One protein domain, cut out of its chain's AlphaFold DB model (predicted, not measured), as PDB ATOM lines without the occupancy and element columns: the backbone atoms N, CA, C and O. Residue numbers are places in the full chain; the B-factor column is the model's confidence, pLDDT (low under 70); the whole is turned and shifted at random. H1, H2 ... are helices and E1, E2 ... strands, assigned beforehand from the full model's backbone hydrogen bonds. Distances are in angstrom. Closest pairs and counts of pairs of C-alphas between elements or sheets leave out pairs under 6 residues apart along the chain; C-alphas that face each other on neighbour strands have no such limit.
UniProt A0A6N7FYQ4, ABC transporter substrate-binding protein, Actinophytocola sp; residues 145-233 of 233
ATOM      1  N   ILE A 145     210.476 270.371 256.285       97.25
ATOM      2  CA  ILE A 145     210.224 270.514 254.850       97.25
ATOM      3  C   ILE A 145     210.218 269.142 254.190       97.25
ATOM      4  O   ILE A 145     209.351 268.856 253.362       97.25
ATOM      5  N   SER A 146     211.164 268.284 254.566       94.69
ATOM      6  CA  SER A 146     211.126 266.867 254.224       94.69
ATOM      7  C   SER A 146     210.666 266.029 255.419       94.69
ATOM      8  O   SER A 146     210.218 266.555 256.435       94.69
ATOM      9  N   GLY A 147     210.737 264.706 255.274       90.81
ATOM     10  CA  GLY A 147     210.233 263.751 256.253       90.81
ATOM     11  C   GLY A 147     208.979 263.025 255.756       90.81
ATOM     12  O   GLY A 147     208.674 263.052 254.558       90.81
ATOM     13  N   PRO A 148     208.249 262.342 256.657       93.31
ATOM     14  CA  PRO A 148     207.097 261.518 256.288       93.31
ATOM     15  C   PRO A 148     205.966 262.296 255.605       93.31
ATOM     16  O   PRO A 148     205.239 261.727 254.791       93.31
ATOM     17  N   ILE A 149     205.822 263.588 255.926       94.69
ATOM     18  CA  ILE A 149     204.865 264.502 255.298       94.69
ATOM     19  C   ILE A 149     205.650 265.649 254.646       94.69
ATOM     20  O   ILE A 149     206.014 266.605 255.330       94.69
ATOM     21  N   PRO A 150     205.924 265.582 253.331       95.94
ATOM     22  CA  PRO A 150     206.608 266.659 252.627       95.94
ATOM     23  C   PRO A 150     205.845 267.986 252.727       95.94
ATOM     24  O   PRO A 150     204.634 268.032 252.507       95.94
ATOM     25  N   GLY A 151     206.566 269.061 253.035       94.56
ATOM     26  CA  GLY A 151     206.039 270.422 253.120       94.56
ATOM     27  C   GLY A 151     205.242 270.737 254.389       94.56
ATOM     28  O   GLY A 151     204.582 271.774 254.422       94.56
ATOM     29  N   LEU A 152     205.298 269.886 255.425       95.50
ATOM     30  CA  LEU A 152     204.497 270.018 256.652       95.50
ATOM     31  C   LEU A 152     204.537 271.432 257.255       95.50
ATOM     32  O   LEU A 152     203.492 271.969 257.624       95.50
ATOM     33  N   PHE A 153     205.719 272.050 257.299       96.88
ATOM     34  CA  PHE A 153     205.911 273.410 257.805       96.88
ATOM     35  C   PHE A 153     206.573 274.341 256.785       96.88
ATOM     36  O   PHE A 153     207.238 275.308 257.159       96.88
ATOM     37  N   GLU A 154     206.350 274.126 255.483       97.06
ATOM     38  CA  GLU A 154     206.883 275.022 254.445       97.06
ATOM     39  C   GLU A 154     206.453 276.478 254.670       97.06
ATOM     40  O   GLU A 154     207.252 277.408 254.518       97.06
ATOM     41  N   SER A 155     205.219 276.686 255.139       97.06
ATOM     42  CA  SER A 155     204.705 278.010 255.483       97.06
ATOM     43  C   SER A 155     205.526 278.727 256.559       97.06
ATOM     44  O   SER A 155     205.556 279.957 256.546       97.06
ATOM     45  N   ALA A 156     206.204 278.012 257.465       96.44
ATOM     46  CA  ALA A 156     207.061 278.625 258.481       96.44
ATOM     47  C   ALA A 156     208.263 279.325 257.827       96.44
ATOM     48  O   ALA A 156     208.491 280.515 258.058       96.44
ATOM     49  N   GLN A 157     208.949 278.643 256.904       97.62
ATOM     50  CA  GLN A 157     210.059 279.241 256.164       97.62
ATOM     51  C   GLN A 157     209.597 280.344 255.207       97.62
ATOM     52  O   GLN A 157     210.275 281.367 255.079       97.62
ATOM     53  N   GLN A 158     208.445 280.171 254.545       97.88
ATOM     54  CA  GLN A 158     207.884 281.230 253.699       97.88
ATOM     55  C   GLN A 158     207.562 282.484 254.518       97.88
ATOM     56  O   GLN A 158     207.868 283.593 254.084       97.88
ATOM     57  N   SER A 159     207.010 282.317 255.723       96.25
ATOM     58  CA  SER A 159     206.687 283.432 256.617       96.25
ATOM     59  C   SER A 159     207.942 284.152 257.102       96.25
ATOM     60  O   SER A 159     207.986 285.380 257.069       96.25
ATOM     61  N   ALA A 160     208.988 283.414 257.487       97.12
ATOM     62  CA  ALA A 160     210.253 284.009 257.908       97.12
ATOM     63  C   ALA A 160     210.907 284.818 256.771       97.12
ATOM     64  O   ALA A 160     211.300 285.966 256.975       97.12
ATOM     65  N   ARG A 161     210.938 284.267 255.548       97.88
ATOM     66  CA  ARG A 161     211.419 284.982 254.352       97.88
ATOM     67  C   ARG A 161     210.597 286.233 254.056       97.88
ATOM     68  O   ARG A 161     211.169 287.288 253.802       97.88
ATOM     69  N   ALA A 162     209.271 286.126 254.104       97.50
ATOM     70  CA  ALA A 162     208.382 287.254 253.850       97.50
ATOM     71  C   ALA A 162     208.574 288.373 254.881       97.50
ATOM     72  O   ALA A 162     208.615 289.542 254.506       97.50
ATOM     73  N   TYR A 163     208.745 288.024 256.159       96.06
ATOM     74  CA  TYR A 163     209.015 288.999 257.210       96.06
ATOM     75  C   TYR A 163     210.357 289.703 257.007       96.06
ATOM     76  O   TYR A 163     210.400 290.927 257.060       96.06
ATOM     77  N   VAL A 164     211.435 288.961 256.733       96.94
ATOM     78  CA  VAL A 164     212.755 289.554 256.460       96.94
ATOM     79  C   VAL A 164     212.695 290.489 255.252       96.94
ATOM     80  O   VAL A 164     213.169 291.623 255.327       96.94
ATOM     81  N   ALA A 165     212.041 290.063 254.169       97.06
ATOM     82  CA  ALA A 165     211.861 290.890 252.980       97.06
ATOM     83  C   ALA A 165     211.059 292.167 253.279       97.06
ATOM     84  O   ALA A 165     211.458 293.255 252.867       97.06
ATOM     85  N   TYR A 166     209.955 292.048 254.020       95.75
ATOM     86  CA  TYR A 166     209.162 293.193 254.458       95.75
ATOM     87  C   TYR A 166     209.984 294.138 255.337       95.75
ATOM     88  O   TYR A 166     210.042 295.328 255.050       95.75
ATOM     89  N   PHE A 167     210.666 293.611 256.358       95.00
ATOM     90  CA  PHE A 167     211.461 294.400 257.291       95.00
ATOM     91  C   PHE A 167     212.549 295.194 256.567       95.00
ATOM     92  O   PHE A 167     212.641 296.399 256.786       95.00
ATOM     93  N   ASN A 168     213.324 294.551 255.692       95.50
ATOM     94  CA  ASN A 168     214.389 295.218 254.940       95.50
ATOM     95  C   ASN A 168     213.824 296.256 253.955       95.50
ATOM     96  O   ASN A 168     214.432 297.302 253.747       95.50
ATOM     97  N   ALA A 169     212.644 296.009 253.373       95.62
ATOM     98  CA  ALA A 169     211.986 296.969 252.486       95.62
ATOM     99  C   ALA A 169     211.448 298.197 253.237       95.62
ATOM    100  O   ALA A 169     211.480 299.306 252.708       95.62
ATOM    101  N   THR A 170     210.940 298.014 254.457       93.75
ATOM    102  CA  THR A 170     210.359 299.107 255.243       93.75
ATOM    103  C   THR A 170     211.358 299.819 256.151       93.75
ATOM    104  O   THR A 170     211.094 300.941 256.570       93.75
ATOM    105  N   ASN A 171     212.491 299.185 256.452       90.75
ATOM    106  CA  ASN A 171     213.571 299.714 257.282       90.75
ATOM    107  C   ASN A 171     214.875 299.684 256.469       90.75
ATOM    108  O   ASN A 171     215.692 298.785 256.667       90.75
ATOM    109  N   PRO A 172     215.086 300.643 255.549       89.69
ATOM    110  CA  PRO A 172     216.243 300.634 254.649       89.69
ATOM    111  C   PRO A 172     217.592 300.753 255.378       89.69
ATOM    112  O   PRO A 172     218.602 300.286 254.867       89.69
ATOM    113  N   GLU A 173     217.605 301.330 256.584       88.81
ATOM    114  CA  GLU A 173     218.790 301.414 257.458       88.81
ATOM    115  C   GLU A 173     219.006 300.140 258.304       88.81
ATOM    116  O   GLU A 173     219.998 300.013 259.026       88.81
ATOM    117  N   GLY A 174     218.066 299.191 258.248       91.25
ATOM    118  CA  GLY A 174     218.099 297.952 259.013       91.25
ATOM    119  C   GLY A 174     218.148 298.156 260.532       91.25
ATOM    120  O   GLY A 174     217.719 299.175 261.077       91.25
ATOM    121  N   ILE A 175     218.681 297.160 261.237       91.75
ATOM    122  CA  ILE A 175     218.963 297.236 262.673       91.75
ATOM    123  C   ILE A 175     220.414 297.674 262.828       91.75
ATOM    124  O   ILE A 175     221.333 296.908 262.543       91.75
ATOM    125  N   CYS A 176     220.634 298.905 263.286       92.81
ATOM    126  CA  CYS A 176     221.984 299.433 263.492       92.81
ATOM    127  C   CYS A 176     222.864 299.342 262.231       92.81
ATOM    128  O   CYS A 176     224.023 298.932 262.324       92.81
ATOM    129  N   GLY A 177     222.304 299.667 261.060       92.62
ATOM    130  CA  GLY A 177     222.998 299.596 259.769       92.62
ATOM    131  C   GLY A 177     223.065 298.196 259.153       92.62
ATOM    132  O   GLY A 177     223.798 298.003 258.186       92.62
ATOM    133  N   ARG A 178     222.361 297.205 259.721       95.94
ATOM    134  CA  ARG A 178     222.437 295.799 259.303       95.94
ATOM    135  C   ARG A 178     221.092 295.285 258.818       95.94
ATOM    136  O   ARG A 178     220.089 295.402 259.522       95.94
ATOM    137  N   GLU A 179     221.083 294.662 257.651       96.69
ATOM    138  CA  GLU A 179     219.895 293.993 257.121       96.69
ATOM    139  C   GLU A 179     219.629 292.665 257.843       96.69
ATOM    140  O   GLU A 179     220.537 292.045 258.403       96.69
ATOM    141  N   LEU A 180     218.379 292.208 257.831       97.25
ATOM    142  CA  LEU A 180     218.059 290.855 258.274       97.25
ATOM    143  C   LEU A 180     218.302 289.852 257.143       97.25
ATOM    144  O   LEU A 180     218.004 290.128 255.982       97.25
ATOM    145  N   ASP A 181     218.789 288.670 257.501       98.00
ATOM    146  CA  ASP A 181     218.926 287.506 256.624       98.00
ATOM    147  C   ASP A 181     218.303 286.284 257.313       98.00
ATOM    148  O   ASP A 181     218.302 286.196 258.543       98.00
ATOM    149  N   VAL A 182     217.770 285.336 256.538       97.62
ATOM    150  CA  VAL A 182     217.169 284.111 257.082       97.62
ATOM    151  C   VAL A 182     217.896 282.866 256.593       97.62
ATOM    152  O   VAL A 182     217.843 282.486 255.424       97.62
ATOM    153  N   LEU A 183     218.519 282.169 257.537       97.81
ATOM    154  CA  LEU A 183     219.049 280.834 257.341       97.81
ATOM    155  C   LEU A 183     217.918 279.811 257.480       97.81
ATOM    156  O   LEU A 183     217.332 279.665 258.546       97.81
ATOM    157  N   THR A 184     217.624 279.066 256.418       97.81
ATOM    158  CA  THR A 184     216.593 278.017 256.454       97.81
ATOM    159  C   THR A 184     217.209 276.634 256.591       97.81
ATOM    160  O   THR A 184     218.226 276.324 255.965       97.81
ATOM    161  N   ILE A 185     216.616 275.816 257.461       97.62
ATOM    162  CA  ILE A 185     217.117 274.490 257.820       97.62
ATOM    163  C   ILE A 185     215.945 273.506 257.849       97.62
ATOM    164  O   ILE A 185     214.863 273.844 258.328       97.62
ATOM    165  N   ASP A 186     216.156 272.302 257.319       96.81
ATOM    166  CA  ASP A 186     215.162 271.228 257.310       96.81
ATOM    167  C   ASP A 186     215.334 270.306 258.528       96.81
ATOM    168  O   ASP A 186     216.390 269.689 258.692       96.81
ATOM    169  N   GLY A 187     214.300 270.224 259.371       94.38
ATOM    170  CA  GLY A 187     214.259 269.376 260.570       94.38
ATOM    171  C   GLY A 187     213.971 267.899 260.280       94.38
ATOM    172  O   GLY A 187     214.318 267.033 261.085       94.38
ATOM    173  N   ARG A 188     213.421 267.594 259.093       95.56
ATOM    174  CA  ARG A 188     213.159 266.233 258.582       95.56
ATOM    175  C   ARG A 188     212.198 265.384 259.436       95.56
ATOM    176  O   ARG A 188     212.086 264.181 259.197       95.56
ATOM    177  N   SER A 189     211.503 265.989 260.403       94.44
ATOM    178  CA  SER A 189     210.633 265.318 261.381       94.44
ATOM    179  C   SER A 189     211.322 264.190 262.162       94.44
ATOM    180  O   SER A 189     210.709 263.159 262.444       94.44
ATOM    181  N   GLU A 190     212.602 264.357 262.500       93.31
ATOM    182  CA  GLU A 190     213.355 263.392 263.303       93.31
ATOM    183  C   GLU A 190     214.259 264.082 264.326       93.31
ATOM    184  O   GLU A 190     214.886 265.103 264.038       93.31
ATOM    185  N   THR A 191     214.434 263.449 265.490       93.94
ATOM    186  CA  THR A 191     215.326 263.931 266.555       93.94
ATOM    187  C   THR A 191     216.716 264.317 266.028       93.94
ATOM    188  O   THR A 191     217.267 265.340 266.424       93.94
ATOM    189  N   ALA A 192     217.321 263.510 265.146       93.75
ATOM    190  CA  ALA A 192     218.670 263.769 264.636       93.75
ATOM    191  C   ALA A 192     218.730 264.983 263.693       93.75
ATOM    192  O   ALA A 192     219.714 265.725 263.719       93.75
ATOM    193  N   GLY A 193     217.691 265.192 262.881       94.19
ATOM    194  CA  GLY A 193     217.559 266.363 262.018       94.19
ATOM    195  C   GLY A 193     217.412 267.638 262.834       94.19
ATOM    196  O   GLY A 193     218.121 268.607 262.574       94.19
ATOM    197  N   ASP A 194     216.604 267.598 263.887       93.31
ATOM    198  CA  ASP A 194     216.426 268.735 264.783       93.31
ATOM    199  C   ASP A 194     217.686 269.046 265.623       93.31
ATOM    200  O   ASP A 194     218.105 270.202 265.704       93.31
ATOM    201  N   GLN A 195     218.385 268.025 266.149       93.69
ATOM    202  CA  GLN A 195     219.705 268.196 266.791       93.69
ATOM    203  C   GLN A 195     220.680 268.935 265.859       93.69
ATOM    204  O   GLN A 195     221.256 269.954 266.238       93.69
ATOM    205  N   GLN A 196     220.861 268.426 264.634       94.69
ATOM    206  CA  GLN A 196     221.775 269.012 263.648       94.69
ATOM    207  C   GLN A 196     221.341 270.419 263.248       94.69
ATOM    208  O   GLN A 196     222.184 271.301 263.082       94.69
ATOM    209  N   GLY A 197     220.032 270.636 263.114       94.88
ATOM    210  CA  GLY A 197     219.486 271.926 262.740       94.88
ATOM    211  C   GLY A 197     219.759 272.993 263.787       94.88
ATOM    212  O   GLY A 197     220.224 274.076 263.432       94.88
ATOM    213  N   TYR A 198     219.578 272.678 265.071       93.62
ATOM    214  CA  TYR A 198     219.939 273.597 266.146       93.62
ATOM    215  C   TYR A 198     221.447 273.746 266.326       93.62
ATOM    216  O   TYR A 198     221.896 274.864 266.542       93.62
ATOM    217  N   THR A 199     222.255 272.692 266.172       93.12
ATOM    218  CA  THR A 199     223.723 272.845 266.159       93.12
ATOM    219  C   THR A 199     224.150 273.859 265.101       93.12
ATOM    220  O   THR A 199     224.832 274.830 265.420       93.12
ATOM    221  N   ARG A 200     223.662 273.699 263.869       95.19
ATOM    222  CA  ARG A 200     223.974 274.609 262.768       95.19
ATOM    223  C   ARG A 200     223.444 276.023 263.007       95.19
ATOM    224  O   ARG A 200     224.162 276.993 262.786       95.19
ATOM    225  N   ALA A 201     222.201 276.154 263.470       93.88
ATOM    226  CA  ALA A 201     221.616 277.455 263.781       93.88
ATOM    227  C   ALA A 201     222.469 278.229 264.791       93.88
ATOM    228  O   ALA A 201     222.664 279.426 264.628       93.88
ATOM    229  N   CYS A 202     223.025 277.547 265.787       92.06
ATOM    230  CA  CYS A 202     223.830 278.181 266.824       92.06
ATOM    231  C   CYS A 202     225.276 278.471 266.402       92.06
ATOM    232  O   CYS A 202     225.942 279.272 267.050       92.06
ATOM    233  N   GLU A 203     225.758 277.851 265.325       92.81
ATOM    234  CA  GLU A 203     227.063 278.141 264.720       92.81
ATOM    235  C   GLU A 203     226.997 279.263 263.675       92.81
ATOM    236  O   GLU A 203     227.975 279.985 263.487       92.81
ATOM    237  N   GLU A 204     225.860 279.419 262.989       94.69
ATOM    238  CA  GLU A 204     225.742 280.304 261.820       94.69
ATOM    239  C   GLU A 204     224.810 281.509 262.028       94.69
ATOM    240  O   GLU A 204     224.947 282.517 261.328       94.69
ATOM    241  N   ALA A 205     223.858 281.432 262.960       95.44
ATOM    242  CA  ALA A 205     222.832 282.450 263.160       95.44
ATOM    243  C   ALA A 205     222.884 283.066 264.562       95.44
ATOM    244  O   ALA A 205     223.349 282.469 265.527       95.44
ATOM    245  N   PHE A 206     222.371 284.290 264.661       93.19
ATOM    246  CA  PHE A 206     222.268 285.020 265.916       93.19
ATOM    247  C   PHE A 206     221.202 284.409 266.825       93.19
ATOM    248  O   PHE A 206     221.350 284.402 268.041       93.19
ATOM    249  N   ALA A 207     220.114 283.919 266.230       92.12
ATOM    250  CA  ALA A 207     218.994 283.326 266.940       92.12
ATOM    251  C   ALA A 207     218.200 282.393 266.025       92.12
ATOM    252  O   ALA A 207     218.154 282.615 264.814       92.12
ATOM    253  N   ALA A 208     217.507 281.411 266.599       92.88
ATOM    254  CA  ALA A 208     216.479 280.642 265.896       92.88
ATOM    255  C   ALA A 208     215.089 281.254 266.152       92.88
ATOM    256  O   ALA A 208     214.686 281.424 267.303       92.88
ATOM    257  N   VAL A 209     214.345 281.586 265.094       92.94
ATOM    258  CA  VAL A 209     213.066 282.310 265.162       92.94
ATOM    259  C   VAL A 209     212.013 281.617 264.300       92.94
ATOM    260  O   VAL A 209     212.236 281.324 263.125       92.94
ATOM    261  N   GLY A 210     210.835 281.378 264.885       91.19
ATOM    262  CA  GLY A 210     209.688 280.801 264.175       91.19
ATOM    263  C   GLY A 210     209.890 279.358 263.700       91.19
ATOM    264  O   GLY A 210     209.237 278.944 262.743       91.19
ATOM    265  N   SER A 211     210.825 278.623 264.309       91.94
ATOM    266  CA  SER A 211     211.088 277.218 263.992       91.94
ATOM    267  C   SER A 211     209.893 276.331 264.357       91.94
ATOM    268  O   SER A 211     209.265 276.547 265.391       91.94
ATOM    269  N   MET A 212     209.596 275.338 263.516       92.38
ATOM    270  CA  MET A 212     208.479 274.399 263.671       92.38
ATOM    271  C   MET A 212     208.903 273.008 263.204       92.38
ATOM    272  O   MET A 212     209.042 272.765 262.007       92.38
ATOM    273  N   VAL A 213     209.079 272.088 264.143       91.81
ATOM    274  CA  VAL A 213     209.437 270.691 263.871       91.81
ATOM    275  C   VAL A 213     208.494 269.778 264.646       91.81
ATOM    276  O   VAL A 213     208.036 270.130 265.732       91.81
ATOM    277  N   ALA A 214     208.157 268.625 264.075       90.81
ATOM    278  CA  ALA A 214     207.256 267.656 264.694       90.81
ATOM    279  C   ALA A 214     207.933 266.878 265.833       90.81
ATOM    280  O   ALA A 214     207.251 266.434 266.755       90.81
ATOM    281  N   ASP A 215     209.257 266.727 265.771       89.81
ATOM    282  CA  ASP A 215     210.082 266.170 266.842       89.81
ATOM    283  C   ASP A 215     211.169 267.179 267.230       89.81
ATOM    284  O   ASP A 215     212.171 267.322 266.531       89.81
ATOM    285  N   ASP A 216     210.944 267.882 268.343       86.25
ATOM    286  CA  ASP A 216     211.822 268.920 268.895       86.25
ATOM    287  C   ASP A 216     212.755 268.399 270.008       86.25
ATOM    288  O   ASP A 216     213.527 269.146 270.625       86.25
ATOM    289  N   SER A 217     212.711 267.086 270.274       87.25
ATOM    290  CA  SER A 217     213.528 266.429 271.305       87.25
ATOM    291  C   SER A 217     215.025 266.610 271.038       87.25
ATOM    292  O   SER A 217     215.861 266.487 271.943       87.25
ATOM    293  N   GLY A 218     215.371 266.888 269.778       86.44
ATOM    294  CA  GLY A 218     216.723 267.140 269.337       86.44
ATOM    295  C   GLY A 218     217.259 268.503 269.783       86.44
ATOM    296  O   GLY A 218     218.329 268.634 270.368       86.44
ATOM    297  N   GLY A 219     216.499 269.554 269.568       80.62
ATOM    298  CA  GLY A 219     216.978 270.926 269.571       80.62
ATOM    299  C   GLY A 219     217.243 271.486 270.957       80.62
ATOM    300  O   GLY A 219     218.071 272.383 271.128       80.62
ATOM    301  N   ALA A 220     216.593 270.927 271.979       82.94
ATOM    302  CA  ALA A 220     216.633 271.470 273.331       82.94
ATOM    303  C   ALA A 220     218.046 271.499 273.939       82.94
ATOM    304  O   ALA A 220     218.398 272.453 274.638       82.94
ATOM    305  N   LYS A 221     218.856 270.456 273.711       82.06
ATOM    306  CA  LYS A 221     220.198 270.360 274.305       82.06
ATOM    307  C   LYS A 221     221.187 271.307 273.610       82.06
ATOM    308  O   LYS A 221     221.768 272.115 274.338       82.06
ATOM    309  N   PRO A 222     221.326 271.300 272.267       82.19
ATOM    310  CA  PRO A 222     222.192 272.238 271.552       82.19
ATOM    311  C   PRO A 222     221.805 273.701 271.775       82.19
ATOM    312  O   PRO A 222     222.681 274.513 272.067       82.19
ATOM    313  N   ALA A 223     220.506 274.029 271.738       80.56
ATOM    314  CA  ALA A 223     220.034 275.397 271.953       80.56
ATOM    315  C   ALA A 223     220.457 275.946 273.328       80.56
ATOM    316  O   ALA A 223     220.937 277.075 273.439       80.56
ATOM    317  N   ARG A 224     220.348 275.124 274.383       77.94
ATOM    318  CA  ARG A 224     220.751 275.507 275.746       77.94
ATOM    319  C   ARG A 224     222.264 275.553 275.925       77.94
ATOM    320  O   ARG A 224     222.764 276.472 276.563       77.94
ATOM    321  N   SER A 225     222.991 274.559 275.413       69.00
ATOM    322  CA  SER A 225     224.434 274.443 275.653       69.00
ATOM    323  C   SER A 225     225.258 275.469 274.882       69.00
ATOM    324  O   SER A 225     226.315 275.862 275.359       69.00
ATOM    325  N   ALA A 226     224.782 275.901 273.711       64.38
ATOM    326  CA  ALA A 226     225.470 276.886 272.880       64.38
ATOM    327  C   ALA A 226     225.109 278.343 273.234       64.38
ATOM    328  O   ALA A 226     225.607 279.262 272.594       64.38
ATOM    329  N   GLY A 227     224.239 278.571 274.232       64.25
ATOM    330  CA  GLY A 227     223.769 279.919 274.586       64.25
ATOM    331  C   GLY A 227     222.961 280.586 273.472       64.25
ATOM    332  O   GLY A 227     222.898 281.807 273.396       64.25
ATOM    333  N   CYS A 228     222.371 279.774 272.603       72.12
ATOM    334  CA  CYS A 228     221.743 280.172 271.360       72.12
ATOM    335  C   CYS A 228     220.356 280.754 271.645       72.12
ATOM    336  O   CYS A 228     219.477 280.020 272.113       72.12
ATOM    337  N   PRO A 229     220.127 282.056 271.413       75.81
ATOM    338  CA  PRO A 229     218.818 282.653 271.617       75.81
ATOM    339  C   PRO A 229     217.776 281.964 270.729       75.81
ATOM    340  O   PRO A 229     217.912 281.919 269.506       75.81
ATOM    341  N   THR A 230     216.715 281.427 271.331       63.97
ATOM    342  CA  THR A 230     215.571 280.888 270.589       63.97
ATOM    343  C   THR A 230     214.330 281.721 270.891       63.97
ATOM    344  O   THR A 230     214.001 281.999 272.044       63.97
ATOM    345  N   CYS A 231     213.628 282.143 269.843       54.16
ATOM    346  CA  CYS A 231     212.320 282.794 269.927       54.16
ATOM    347  C   CYS A 231     211.213 281.838 269.457       54.16
ATOM    348  O   CYS A 231     210.266 282.254 268.794       54.16
ATOM    349  N   ALA A 232     211.359 280.546 269.757       39.66
ATOM    350  CA  ALA A 232     210.308 279.552 269.597       39.66
ATOM    351  C   ALA A 232     209.709 279.279 270.983       39.66
ATOM    352  O   ALA A 232     210.367 278.690 271.844       39.66
ATOM    353  N   ARG A 233     208.487 279.764 271.214       27.83
ATOM    354  CA  ARG A 233     207.646 279.333 272.329       27.83
ATOM    355  C   ARG A 233     206.184 279.332 271.926       27.83
ATOM    356  O   ARG A 233     205.770 280.319 271.281       27.83
TER     357      ARG A 233
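This is residues 145 to 233 of the 233 residues of the protein "ABC transporter substrate-binding protein" of Actinophytocola sp (UniProt A0A6N7FYQ4). Long helix H1 and long strand E1 run side by side, opposite ways; H2 packs on E1's last part, H3 covers H2, and short E2 lies near E1. The printed part has 89 residues, with named elements in the order H1, E1, H2, E2, H3; E1 and E2 pair with no named strand. The class is mixed, helices and strands; the whole is compact, radius of gyration of the C-alphas 13.7 A, spans 39 by 30 by 20 A.

Find C-alpha 154 at (206.883, 275.022, 254.445); from there H1 runs 24.3 A to residue 170. E1, residues 179 to 186, spans 23.3 A, and H2, residues 191 to 204, 20.0 A. E2 is residues 207 to 209, 6.3 A; H3, residues 220 to 225, 8.7 A, ends at (224.434, 274.443, 275.653).

Look at Val 164 and Leu 180, the closest C-alphas of H1 and E1, 5.8 A apart. Those of E1 and H2 are Ile 185 and Gly 197, 6.0 A. H2 and H3 touch, closest at C-alphas Thr 199 and Pro 222, 5.6 A, and run the same way at a shallow tilt of 33 degrees, only just short of steep. H1 and H2 are apart. Residues 208 to 209 of E2 pair parallel with residues 230 to 231. In H1, H2 and H3 every O i to N i+4 pair is within hydrogen-bond range.

The farthest C-alphas, Pro 148 and Glu 173, are 41.6 A apart. The printed part has no cut and no long link; pLDDT is under 70 at residues 225 to 227 and 230 to 233.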